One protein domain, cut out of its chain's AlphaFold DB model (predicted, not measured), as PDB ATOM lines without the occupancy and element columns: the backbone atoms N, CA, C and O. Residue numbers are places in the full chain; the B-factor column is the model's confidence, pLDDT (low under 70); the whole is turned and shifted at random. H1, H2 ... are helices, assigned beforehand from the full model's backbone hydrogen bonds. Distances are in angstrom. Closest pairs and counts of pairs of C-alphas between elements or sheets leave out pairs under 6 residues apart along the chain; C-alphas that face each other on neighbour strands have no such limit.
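What this domain is: This is residues 758 to 802 and 813 to 858 of the 860 residues of a protein of Albugo laibachii Nc14 (UniProt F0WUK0). A small helical body is built round the long helix H5 on one side and the hairpin of H2 and H3 on the other, with the short helices H1 and H4 filling places between H2 and H5. H3 and H4 come one after the other alongside H2, while H1 sits between H2 and H5 at the end of the body where H3 lies, and the stretches next to the cut, at residues 802 and 813, lead away from the helices. The printed part has 91 residues with five named helices, in the order H1, H2, H3, H4, H5, and no named strand; the class is all helix. The whole is compact, with a radius of gyration of the C-alphas of 12.7 A, and spans 37 by 29 by 27 A.

How they stand to each other: H1, residues 760 to 764, and H2, residues 774 to 785, only just touch, with 3 pairs of C-alphas within 8 A, the closest being those of Ile 764 and Gln 780 at 6.1 A. H1 touches H5, residues 833 to 856, with the C-alphas of Leu 760 and Ala 849 closest at 5.4 A; H5 touches H1 with residues 846 to 853 alone. H2 and H3, residues 789 to 797, form a helical hairpin: they touch at a shallow tilt of 13 degrees, opposite ways, with the C-alphas of Val 783 and Leu 792 closest at 6.4 A. H1 and H3 are close but not clearly touching, 7.3 A between the C-alphas of Ile 761 and Leu 792. H4, residues 819 to 823, touches H3, with the C-alphas of Tyr 796 and Ile 819 closest at 5.2 A. H4 also touches H2, with Leu 776 and Ile 819 closest at 6.6 A between C-alphas. H4 touches H5, with the C-alphas of Ile 823 and Ala 839 closest at 4.8 A. H3 and H5 are near each other, while H2 and H5 are apart, as are H1 and H4. In H1, H3, H4 and H5 every O i to N i+4 pair is within hydrogen-bond range; in H2 it is 5 of 8.

Where its parts are: H1 begins at C-alpha 760, (22.639, 26.748, 82.106), and measures 6.3 A from first to last C-alpha. H2 measures 18.6 A, H3 11.8 A and H4 6.4 A. H5, the longest helix, measures 34.7 A, from C-alpha 833 at (27.569, 23.567, 107.185) to C-alpha 856 at (14.069, 24.473, 75.210).

The domain as a whole: The two C-alphas farthest apart are those of Ser 832 and Gln 858, 38.5 A. Residues 803 to 812 are not printed, and C-alphas 802 and 813 are 17.6 A apart across this cut, in the link from H3 to H4. Of the links that are printed whole, H2 to H3 is tight, H1 to H2 and H4 to H5 are short, and none is long. The mean pLDDT of the printed part is 86.1, and it is under 70 in residues 798 to 802 and 813 to 817 of this model.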
ATOM      1  N   LYS A 758      21.474  34.323  83.762       97.75
ATOM      2  CA  LYS A 758      22.406  33.349  83.165       97.75
ATOM      3  C   LYS A 758      21.689  32.092  82.657       97.75
ATOM      4  O   LYS A 758      20.886  31.487  83.363       97.75
ATOM      5  N   ALA A 759      22.042  31.642  81.453       96.19
ATOM      6  CA  ALA A 759      21.643  30.327  80.936       96.19
ATOM      7  C   ALA A 759      22.450  29.184  81.591       96.19
ATOM      8  O   ALA A 759      23.544  29.418  82.101       96.19
ATOM      9  N   LEU A 760      21.978  27.929  81.509       95.06
ATOM     10  CA  LEU A 760      22.639  26.748  82.106       95.06
ATOM     11  C   LEU A 760      24.148  26.658  81.798       95.06
ATOM     12  O   LEU A 760      24.947  26.414  82.700       95.06
ATOM     13  N   ILE A 761      24.540  26.888  80.540       95.00
ATOM     14  CA  ILE A 761      25.950  26.884  80.117       95.00
ATOM     15  C   ILE A 761      26.736  27.978  80.855       95.00
ATOM     16  O   ILE A 761      27.818  27.718  81.366       95.00
ATOM     17  N   GLN A 762      26.183  29.187  80.965       95.81
ATOM     18  CA  GLN A 762      26.827  30.318  81.642       95.81
ATOM     19  C   GLN A 762      26.920  30.112  83.157       95.81
ATOM     20  O   GLN A 762      27.928  30.491  83.744       95.81
ATOM     21  N   LEU A 763      25.912  29.491  83.784       96.12
ATOM     22  CA  LEU A 763      25.970  29.090  85.194       96.12
ATOM     23  C   LEU A 763      27.143  28.126  85.420       96.12
ATOM     24  O   LEU A 763      28.002  28.387  86.252       96.12
ATOM     25  N   ILE A 764      27.249  27.058  84.625       93.88
ATOM     26  CA  ILE A 764      28.342  26.084  84.767       93.88
ATOM     27  C   ILE A 764      29.714  26.714  84.456       93.88
ATOM     28  O   ILE A 764      30.687  26.422  85.149       93.88
ATOM     29  N   LEU A 765      29.795  27.616  83.471       94.31
ATOM     30  CA  LEU A 765      31.030  28.316  83.091       94.31
ATOM     31  C   LEU A 765      31.454  29.459  84.030       94.31
ATOM     32  O   LEU A 765      32.522  30.023  83.806       94.31
ATOM     33  N   THR A 766      30.667  29.804  85.055       95.94
ATOM     34  CA  THR A 766      30.996  30.864  86.038       95.94
ATOM     35  C   THR A 766      30.784  30.417  87.489       95.94
ATOM     36  O   THR A 766      30.596  31.231  88.386       95.94
ATOM     37  N   MET A 767      30.745  29.107  87.734       94.69
ATOM     38  CA  MET A 767      30.441  28.512  89.043       94.69
ATOM     39  C   MET A 767      31.529  28.771  90.102       94.69
ATOM     40  O   MET A 767      31.252  28.733  91.300       94.69
ATOM     41  N   ASP A 768      32.739  29.098  89.656       93.88
ATOM     42  CA  ASP A 768      33.883  29.562  90.440       93.88
ATOM     43  C   ASP A 768      33.743  31.000  90.975       93.88
ATOM     44  O   ASP A 768      34.319  31.297  92.018       93.88
ATOM     45  N   ASP A 769      32.928  31.865  90.349       94.00
ATOM     46  CA  ASP A 769      32.610  33.213  90.874       94.00
ATOM     47  C   ASP A 769      31.886  33.162  92.239       94.00
ATOM     48  O   ASP A 769      31.807  34.171  92.946       94.00
ATOM     49  N   VAL A 770      31.279  32.017  92.582       93.06
ATOM     50  CA  VAL A 770      30.431  31.858  93.774       93.06
ATOM     51  C   VAL A 770      30.840  30.711  94.680       93.06
ATOM     52  O   VAL A 770      30.733  30.891  95.892       93.06
ATOM     53  N   SER A 771      31.269  29.565  94.140       90.88
ATOM     54  CA  SER A 771      31.461  28.361  94.951       90.88
ATOM     55  C   SER A 771      32.849  28.245  95.581       90.88
ATOM     56  O   SER A 771      33.871  28.251  94.896       90.88
ATOM     57  N   SER A 772      32.869  27.992  96.891       90.50
ATOM     58  CA  SER A 772      34.043  27.567  97.661       90.50
ATOM     59  C   SER A 772      34.570  26.164  97.291       90.50
ATOM     60  O   SER A 772      35.646  25.785  97.763       90.50
ATOM     61  N   LEU A 773      33.833  25.355  96.523       89.62
ATOM     62  CA  LEU A 773      34.156  23.943  96.288       89.62
ATOM     63  C   LEU A 773      35.126  23.766  95.109       89.62
ATOM     64  O   LEU A 773      34.710  23.677  93.956       89.62
ATOM     65  N   GLU A 774      36.425  23.637  95.404       87.12
ATOM     66  CA  GLU A 774      37.501  23.512  94.400       87.12
ATOM     67  C   GLU A 774      37.238  22.426  93.336       87.12
ATOM     68  O   GLU A 774      37.527  22.616  92.155       87.12
ATOM     69  N   SER A 775      36.609  21.311  93.726       84.62
ATOM     70  CA  SER A 775      36.246  20.192  92.841       84.62
ATOM     71  C   SER A 775      35.257  20.552  91.719       84.62
ATOM     72  O   SER A 775      35.131  19.804  90.746       84.62
ATOM     73  N   LEU A 776      34.562  21.692  91.798       85.75
ATOM     74  CA  LEU A 776      33.686  22.165  90.722       85.75
ATOM     75  C   LEU A 776      34.458  22.784  89.547       85.75
ATOM     76  O   LEU A 776      34.009  22.654  88.404       85.75
ATOM     77  N   LYS A 777      35.646  23.354  89.784       84.88
ATOM     78  CA  LYS A 777      36.504  23.938  88.733       84.88
ATOM     79  C   LYS A 777      36.983  22.886  87.725       84.88
ATOM     80  O   LYS A 777      37.037  23.158  86.528       84.88
ATOM     81  N   GLU A 778      37.227  21.651  88.179       81.44
ATOM     82  CA  GLU A 778      37.563  20.502  87.315       81.44
ATOM     83  C   GLU A 778      36.495  20.278  86.218       81.44
ATOM     84  O   GLU A 778      36.818  19.960  85.073       81.44
ATOM     85  N   ASN A 779      35.212  20.502  86.539       79.94
ATOM     86  CA  ASN A 779      34.094  20.317  85.606       79.94
ATOM     87  C   ASN A 779      33.878  21.519  84.672       79.94
ATOM     88  O   ASN A 779      33.448  21.342  83.529       79.94
ATOM     89  N   GLN A 780      34.181  22.732  85.140       84.94
ATOM     90  CA  GLN A 780      34.093  23.968  84.357       84.94
ATOM     91  C   GLN A 780      34.995  23.900  83.114       84.94
ATOM     92  O   GLN A 780      34.553  24.212  82.007       84.94
ATOM     93  N   ILE A 781      36.224  23.395  83.282       84.19
ATOM     94  CA  ILE A 781      37.203  23.182  82.203       84.19
ATOM     95  C   ILE A 781      36.640  22.243  81.122       84.19
ATOM     96  O   ILE A 781      36.742  22.532  79.930       84.19
ATOM     97  N   MET A 782      35.984  21.147  81.518       82.38
ATOM     98  CA  MET A 782      35.403  20.180  80.577       82.38
ATOM     99  C   MET A 782      34.309  20.801  79.688       82.38
ATOM    100  O   MET A 782      34.275  20.532  78.489       82.38
ATOM    101  N   VAL A 783      33.445  21.657  80.248       86.25
ATOM    102  CA  VAL A 783      32.391  22.352  79.480       86.25
ATOM    103  C   VAL A 783      32.959  23.511  78.652       86.25
ATOM    104  O   VAL A 783      32.468  23.776  77.557       86.25
ATOM    105  N   ALA A 784      34.032  24.162  79.110       87.44
ATOM    106  CA  ALA A 784      34.715  25.211  78.350       87.44
ATOM    107  C   ALA A 784      35.372  24.694  77.055       87.44
ATOM    108  O   ALA A 784      35.468  25.438  76.079       87.44
ATOM    109  N   HIS A 785      35.801  23.426  77.019       86.81
ATOM    110  CA  HIS A 785      36.389  22.805  75.825       86.81
ATOM    111  C   HIS A 785      35.362  22.277  74.807       86.81
ATOM    112  O   HIS A 785      35.702  22.123  73.636       86.81
ATOM    113  N   SER A 786      34.126  21.995  75.227       87.31
ATOM    114  CA  SER A 786      33.033  21.527  74.363       87.31
ATOM    115  C   SER A 786      31.695  21.993  74.961       87.31
ATOM    116  O   SER A 786      31.150  21.335  75.850       87.31
ATOM    117  N   PRO A 787      31.137  23.129  74.494       88.25
ATOM    118  CA  PRO A 787      29.850  23.651  74.962       88.25
ATOM    119  C   PRO A 787      28.644  22.913  74.344       88.25
ATOM    120  O   PRO A 787      27.525  23.421  74.353       88.25
ATOM    121  N   ASP A 788      28.863  21.723  73.779       91.06
ATOM    122  CA  ASP A 788      27.851  20.932  73.087       91.06
ATOM    123  C   ASP A 788      26.786  20.400  74.054       91.06
ATOM    124  O   ASP A 788      27.086  19.971  75.171       91.06
ATOM    125  N   ASN A 789      25.532  20.338  73.592       88.38
ATOM    126  CA  ASN A 789      24.386  19.910  74.402       88.38
ATOM    127  C   ASN A 789      24.591  18.557  75.105       88.38
ATOM    128  O   ASN A 789      24.128  18.369  76.229       88.38
ATOM    129  N   ASP A 790      25.295  17.612  74.480       87.25
ATOM    130  CA  ASP A 790      25.567  16.308  75.087       87.25
ATOM    131  C   ASP A 790      26.766  16.321  76.043       87.25
ATOM    132  O   ASP A 790      26.773  15.551  77.003       87.25
ATOM    133  N   THR A 791      27.742  17.213  75.856       87.06
ATOM    134  CA  THR A 791      28.806  17.456  76.847       87.06
ATOM    135  C   THR A 791      28.231  18.137  78.085       87.06
ATOM    136  O   THR A 791      28.515  17.714  79.205       87.06
ATOM    137  N   LEU A 792      27.312  19.088  77.902       87.75
ATOM    138  CA  LEU A 792      26.566  19.739  78.978       87.75
ATOM    139  C   LEU A 792      25.712  18.736  79.780       87.75
ATOM    140  O   LEU A 792      25.799  18.685  81.009       87.75
ATOM    141  N   LYS A 793      24.949  17.865  79.095       87.81
ATOM    142  CA  LYS A 793      24.208  16.756  79.733       87.81
ATOM    143  C   LYS A 793      25.139  15.799  80.486       87.81
ATOM    144  O   LYS A 793      24.769  15.341  81.568       87.81
ATOM    145  N   LYS A 794      26.331  15.497  79.952       84.94
ATOM    146  CA  LYS A 794      27.320  14.627  80.614       84.94
ATOM    147  C   LYS A 794      27.870  15.272  81.890       84.94
ATOM    148  O   LYS A 794      27.745  14.671  82.958       84.94
ATOM    149  N   ALA A 795      28.386  16.499  81.786       84.75
ATOM    150  CA  ALA A 795      28.930  17.285  82.896       84.75
ATOM    151  C   ALA A 795      27.930  17.430  84.051       84.75
ATOM    152  O   ALA A 795      28.287  17.286  85.221       84.75
ATOM    153  N   TYR A 796      26.660  17.661  83.715       85.19
ATOM    154  CA  TYR A 796      25.603  17.804  84.701       85.19
ATOM    155  C   TYR A 796      25.135  16.454  85.282       85.19
ATOM    156  O   TYR A 796      25.124  16.285  86.502       85.19
ATOM    157  N   ARG A 797      24.766  15.475  84.434       74.06
ATOM    158  CA  ARG A 797      23.904  14.333  84.817       74.06
ATOM    159  C   ARG A 797      24.436  12.912  84.556       74.06
ATOM    160  O   ARG A 797      23.656  11.984  84.755       74.06
ATOM    161  N   PHE A 798      25.692  12.662  84.149       57.75
ATOM    162  CA  PHE A 798      26.088  11.306  83.690       57.75
ATOM    163  C   PHE A 798      26.151  10.196  84.767       57.75
ATOM    164  O   PHE A 798      27.213   9.791  85.251       57.75
ATOM    165  N   CYS A 799      24.995   9.637  85.114       41.78
ATOM    166  CA  CYS A 799      24.860   8.396  85.861       41.78
ATOM    167  C   CYS A 799      23.920   7.454  85.098       41.78
ATOM    168  O   CYS A 799      22.766   7.276  85.471       41.78
ATOM    169  N   ALA A 800      24.433   6.860  84.018       41.09
ATOM    170  CA  ALA A 800      23.756   5.812  83.257       41.09
ATOM    171  C   ALA A 800      24.411   4.438  83.525       41.09
ATOM    172  O   ALA A 800      25.176   3.952  82.692       41.09
ATOM    173  N   PRO A 801      24.146   3.783  84.674       51.28
ATOM    174  CA  PRO A 801      24.615   2.426  84.959       51.28
ATOM    175  C   PRO A 801      23.749   1.381  84.230       51.28
ATOM    176  O   PRO A 801      23.236   0.446  84.846       51.28
ATOM    177  N   GLN A 802      23.518   1.560  82.925       44.31
ATOM    178  CA  GLN A 802      22.705   0.628  82.149       44.31
ATOM    179  C   GLN A 802      23.059   0.612  80.655       44.31
ATOM    180  O   GLN A 802      22.379   1.202  79.826       44.31
ATOM    181  N   CYS A 813      39.046   7.343  83.197       43.81
ATOM    182  CA  CYS A 813      38.376   8.655  83.187       43.81
ATOM    183  C   CYS A 813      38.039   9.177  84.606       43.81
ATOM    184  O   CYS A 813      36.908   9.561  84.901       43.81
ATOM    185  N   SER A 814      39.037   9.193  85.498       47.06
ATOM    186  CA  SER A 814      38.902   9.626  86.905       47.06
ATOM    187  C   SER A 814      38.525  11.115  87.059       47.06
ATOM    188  O   SER A 814      37.986  11.532  88.081       47.06
ATOM    189  N   SER A 815      38.768  11.918  86.016       47.97
ATOM    190  CA  SER A 815      38.589  13.377  86.015       47.97
ATOM    191  C   SER A 815      37.136  13.865  85.889       47.97
ATOM    192  O   SER A 815      36.880  15.052  86.071       47.97
ATOM    193  N   CYS A 816      36.177  12.992  85.563       46.44
ATOM    194  CA  CYS A 816      34.788  13.374  85.275       46.44
ATOM    195  C   CYS A 816      33.881  13.250  86.513       46.44
ATOM    196  O   CYS A 816      32.960  12.428  86.573       46.44
ATOM    197  N   ARG A 817      34.142  14.073  87.535       60.62
ATOM    198  CA  ARG A 817      33.320  14.157  88.755       60.62
ATOM    199  C   ARG A 817      32.062  15.008  88.529       60.62
ATOM    200  O   ARG A 817      32.020  16.129  89.017       60.62
ATOM    201  N   ASN A 818      31.051  14.480  87.823       81.06
ATOM    202  CA  ASN A 818      29.826  15.215  87.442       81.06
ATOM    203  C   ASN A 818      29.336  16.215  88.504       81.06
ATOM    204  O   ASN A 818      29.207  15.850  89.675       81.06
ATOM    205  N   ILE A 819      28.914  17.401  88.070       88.31
ATOM    206  CA  ILE A 819      28.538  18.530  88.934       88.31
ATOM    207  C   ILE A 819      27.517  18.123  90.010       88.31
ATOM    208  O   ILE A 819      27.762  18.359  91.192       88.31
ATOM    209  N   ILE A 820      26.438  17.408  89.647       89.44
ATOM    210  CA  ILE A 820      25.460  16.901  90.633       89.44
ATOM    211  C   ILE A 820      26.121  16.038  91.715       89.44
ATOM    212  O   ILE A 820      25.770  16.169  92.879       89.44
ATOM    213  N   ARG A 821      27.079  15.162  91.385       88.31
ATOM    214  CA  ARG A 821      27.709  14.275  92.384       88.31
ATOM    215  C   ARG A 821      28.529  15.036  93.429       88.31
ATOM    216  O   ARG A 821      28.786  14.462  94.482       88.31
ATOM    217  N   ILE A 822      28.925  16.275  93.136       89.94
ATOM    218  CA  ILE A 822      29.616  17.162  94.074       89.94
ATOM    219  C   ILE A 822      28.598  17.932  94.924       89.94
ATOM    220  O   ILE A 822      28.728  17.938  96.141       89.94
ATOM    221  N   ILE A 823      27.566  18.530  94.315       93.19
ATOM    222  CA  ILE A 823      26.620  19.418  95.027       93.19
ATOM    223  C   ILE A 823      25.389  18.720  95.634       93.19
ATOM    224  O   ILE A 823      24.582  19.366  96.297       93.19
ATOM    225  N   HIS A 824      25.195  17.416  95.413       93.19
ATOM    226  CA  HIS A 824      24.044  16.691  95.965       93.19
ATOM    227  C   HIS A 824      24.144  16.580  97.498       93.19
ATOM    228  O   HIS A 824      25.173  16.108  97.991       93.19
ATOM    229  N   PRO A 825      23.085  16.896  98.272       89.31
ATOM    230  CA  PRO A 825      23.157  16.961  99.738       89.31
ATOM    231  C   PRO A 825      23.643  15.656 100.395       89.31
ATOM    232  O   PRO A 825      24.470  15.687 101.303       89.31
ATOM    233  N   ASP A 826      23.246  14.484  99.877       90.38
ATOM    234  CA  ASP A 826      23.744  13.185 100.372       90.38
ATOM    235  C   ASP A 826      25.261  12.963 100.240       90.38
ATOM    236  O   ASP A 826      25.785  12.020 100.836       90.38
ATOM    237  N   LYS A 827      25.966  13.771  99.442       90.56
ATOM    238  CA  LYS A 827      27.419  13.677  99.225       90.56
ATOM    239  C   LYS A 827      28.226  14.688 100.032       90.56
ATOM    240  O   LYS A 827      29.449  14.631  99.997       90.56
ATOM    241  N   LEU A 828      27.554  15.551 100.794       90.81
ATOM    242  CA  LEU A 828      28.167  16.649 101.544       90.81
ATOM    243  C   LEU A 828      28.010  16.516 103.064       90.81
ATOM    244  O   LEU A 828      28.335  17.441 103.800       90.81
ATOM    245  N   ARG A 829      27.551  15.352 103.541       90.00
ATOM    246  CA  ARG A 829      27.321  15.063 104.969       90.00
ATOM    247  C   ARG A 829      28.566  15.282 105.842       90.00
ATOM    248  O   ARG A 829      28.426  15.683 106.991       90.00
ATOM    249  N   ASP A 830      29.752  15.068 105.273       91.38
ATOM    250  CA  ASP A 830      31.059  15.200 105.935       91.38
ATOM    251  C   ASP A 830      31.739  16.569 105.677       91.38
ATOM    252  O   ASP A 830      32.911  16.763 105.996       91.38
ATOM    253  N   VAL A 831      31.022  17.518 105.059       92.25
ATOM    254  CA  VAL A 831      31.520  18.838 104.624       92.25
ATOM    255  C   VAL A 831      30.927  19.942 105.516       92.25
ATOM    256  O   VAL A 831      29.905  19.730 106.167       92.25
ATOM    257  N   SER A 832      31.558  21.120 105.600       93.12
ATOM    258  CA  SER A 832      31.125  22.189 106.520       93.12
ATOM    259  C   SER A 832      29.696  22.688 106.245       93.12
ATOM    260  O   SER A 832      29.251  22.725 105.100       93.12
ATOM    261  N   ILE A 833      28.978  23.128 107.288       88.62
ATOM    262  CA  ILE A 833      27.569  23.567 107.185       88.62
ATOM    263  C   ILE A 833      27.397  24.697 106.154       88.62
ATOM    264  O   ILE A 833      26.445  24.679 105.377       88.62
ATOM    265  N   ALA A 834      28.337  25.644 106.088       90.44
ATOM    266  CA  ALA A 834      28.310  26.720 105.097       90.44
ATOM    267  C   ALA A 834      28.359  26.183 103.653       90.44
ATOM    268  O   ALA A 834      27.567  26.608 102.816       90.44
ATOM    269  N   GLN A 835      29.227  25.202 103.389       93.44
ATOM    270  CA  GLN A 835      29.368  24.547 102.083       93.44
ATOM    271  C   GLN A 835      28.197  23.602 101.759       93.44
ATOM    272  O   GLN A 835      27.824  23.471 100.596       93.44
ATOM    273  N   GLN A 836      27.572  22.975 102.765       93.75
ATOM    274  CA  GLN A 836      26.325  22.218 102.579       93.75
ATOM    275  C   GLN A 836      25.191  23.135 102.091       93.75
ATOM    276  O   GLN A 836      24.514  22.804 101.120       93.75
ATOM    277  N   LEU A 837      25.018  24.302 102.725       93.56
ATOM    278  CA  LEU A 837      24.018  25.301 102.327       93.56
ATOM    279  C   LEU A 837      24.328  25.900 100.943       93.56
ATOM    280  O   LEU A 837      23.442  26.001 100.101       93.56
ATOM    281  N   GLU A 838      25.590  26.242 100.681       94.44
ATOM    282  CA  GLU A 838      26.072  26.742  99.385       94.44
ATOM    283  C   GLU A 838      25.770  25.774  98.239       94.44
ATOM    284  O   GLU A 838      25.185  26.161  97.225       94.44
ATOM    285  N   ALA A 839      26.100  24.498  98.416       94.56
ATOM    286  CA  ALA A 839      25.806  23.468  97.436       94.56
ATOM    287  C   ALA A 839      24.304  23.185  97.285       94.56
ATOM    288  O   ALA A 839      23.861  22.905  96.173       94.56
ATOM    289  N   GLN A 840      23.513  23.283  98.359       95.69
ATOM    290  CA  GLN A 840      22.058  23.120  98.302       95.69
ATOM    291  C   GLN A 840      21.400  24.211  97.439       95.69
ATOM    292  O   GLN A 840      20.586  23.893  96.569       95.69
ATOM    293  N   GLU A 841      21.783  25.476  97.630       96.12
ATOM    294  CA  GLU A 841      21.302  26.601  96.817       96.12
ATOM    295  C   GLU A 841      21.769  26.478  95.353       96.12
ATOM    296  O   GLU A 841      20.964  26.604  94.425       96.12
ATOM    297  N   LEU A 842      23.045  26.132  95.125       95.38
ATOM    298  CA  LEU A 842      23.579  25.865  93.781       95.38
ATOM    299  C   LEU A 842      22.852  24.698  93.090       95.38
ATOM    300  O   LEU A 842      22.541  24.790  91.903       95.38
ATOM    301  N   PHE A 843      22.542  23.616  93.810       95.50
ATOM    302  CA  PHE A 843      21.812  22.461  93.282       95.50
ATOM    303  C   PHE A 843      20.389  22.833  92.857       95.50
ATOM    304  O   PHE A 843      19.967  22.451  91.762       95.50
ATOM    305  N   MET A 844      19.676  23.611  93.677       96.25
ATOM    306  CA  MET A 844      18.335  24.110  93.361       96.25
ATOM    307  C   MET A 844      18.340  24.934  92.064       96.25
ATOM    308  O   MET A 844      17.615  24.605  91.121       96.25
ATOM    309  N   VAL A 845      19.210  25.946  91.984       96.44
ATOM    310  CA  VAL A 845      19.319  26.839  90.820       96.44
ATOM    311  C   VAL A 845      19.755  26.089  89.560       96.44
ATOM    312  O   VAL A 845      19.131  26.232  88.507       96.44
ATOM    313  N   LEU A 846      20.788  25.243  89.646       95.12
ATOM    314  CA  LEU A 846      21.275  24.485  88.491       95.12
ATOM    315  C   LEU A 846      20.250  23.453  87.999       95.12
ATOM    316  O   LEU A 846      20.166  23.221  86.796       95.12
ATOM    317  N   ASN A 847      19.438  22.860  88.884       95.00
ATOM    318  CA  ASN A 847      18.373  21.939  88.475       95.00
ATOM    319  C   ASN A 847      17.174  22.667  87.841       95.00
ATOM    320  O   ASN A 847      16.635  22.185  86.845       95.00
ATOM    321  N   GLN A 848      16.808  23.855  88.335       95.88
ATOM    322  CA  GLN A 848      15.806  24.715  87.690       95.88
ATOM    323  C   GLN A 848      16.262  25.167  86.291       95.88
ATOM    324  O   GLN A 848      15.497  25.083  85.322       95.88
ATOM    325  N   ALA A 849      17.522  25.592  86.160       95.12
ATOM    326  CA  ALA A 849      18.115  25.949  84.875       95.12
ATOM    327  C   ALA A 849      18.228  24.739  83.932       95.12
ATOM    328  O   ALA A 849      18.025  24.884  82.727       95.12
ATOM    329  N   PHE A 850      18.499  23.538  84.459       94.81
ATOM    330  CA  PHE A 850      18.571  22.319  83.656       94.81
ATOM    331  C   PHE A 850      17.217  21.896  83.089       94.81
ATOM    332  O   PHE A 850      17.137  21.605  81.898       94.81
ATOM    333  N   GLU A 851      16.151  21.868  83.889       94.50
ATOM    334  CA  GLU A 851      14.829  21.494  83.369       94.50
ATOM    335  C   GLU A 851      14.272  22.577  82.418       94.50
ATOM    336  O   GLU A 851      13.675  22.231  81.401       94.50
ATOM    337  N   SER A 852      14.583  23.866  82.642       94.81
ATOM    338  CA  SER A 852      14.314  24.944  81.668       94.81
ATOM    339  C   SER A 852      15.047  24.732  80.334       94.81
ATOM    340  O   SER A 852      14.446  24.817  79.265       94.81
ATOM    341  N   HIS A 853      16.342  24.402  80.380       94.00
ATOM    342  CA  HIS A 853      17.146  24.093  79.191       94.00
ATOM    343  C   HIS A 853      16.673  22.807  78.491       94.00
ATOM    344  O   HIS A 853      16.719  22.699  77.269       94.00
ATOM    345  N   LYS A 854      16.183  21.822  79.252       92.94
ATOM    346  CA  LYS A 854      15.593  20.594  78.710       92.94
ATOM    347  C   LYS A 854      14.299  20.883  77.948       92.94
ATOM    348  O   LYS A 854      14.137  20.321  76.875       92.94
ATOM    349  N   ALA A 855      13.435  21.768  78.453       94.44
ATOM    350  CA  ALA A 855      12.231  22.201  77.739       94.44
ATOM    351  C   ALA A 855      12.575  22.913  76.416       94.44
ATOM    352  O   ALA A 855      12.046  22.553  75.371       94.44
ATOM    353  N   GLN A 856      13.565  23.815  76.428       93.94
ATOM    354  CA  GLN A 856      14.069  24.473  75.210       93.94
ATOM    355  C   GLN A 856      14.619  23.488  74.159       93.94
ATOM    356  O   GLN A 856      14.582  23.785  72.971       93.94
ATOM    357  N   LEU A 857      15.104  22.310  74.576       91.94
ATOM    358  CA  LEU A 857      15.521  21.207  73.695       91.94
ATOM    359  C   LEU A 857      14.385  20.231  73.320       91.94
ATOM    360  O   LEU A 857      14.659  19.176  72.750       91.94
ATOM    361  N   GLN A 858      13.135  20.530  73.684       92.38
ATOM    362  CA  GLN A 858      11.934  19.793  73.266       92.38
ATOM    363  C   GLN A 858      11.016  20.633  72.361       92.38
ATOM    364  O   GLN A 858      10.214  20.057  71.631       92.38
TER     365      GLN A 858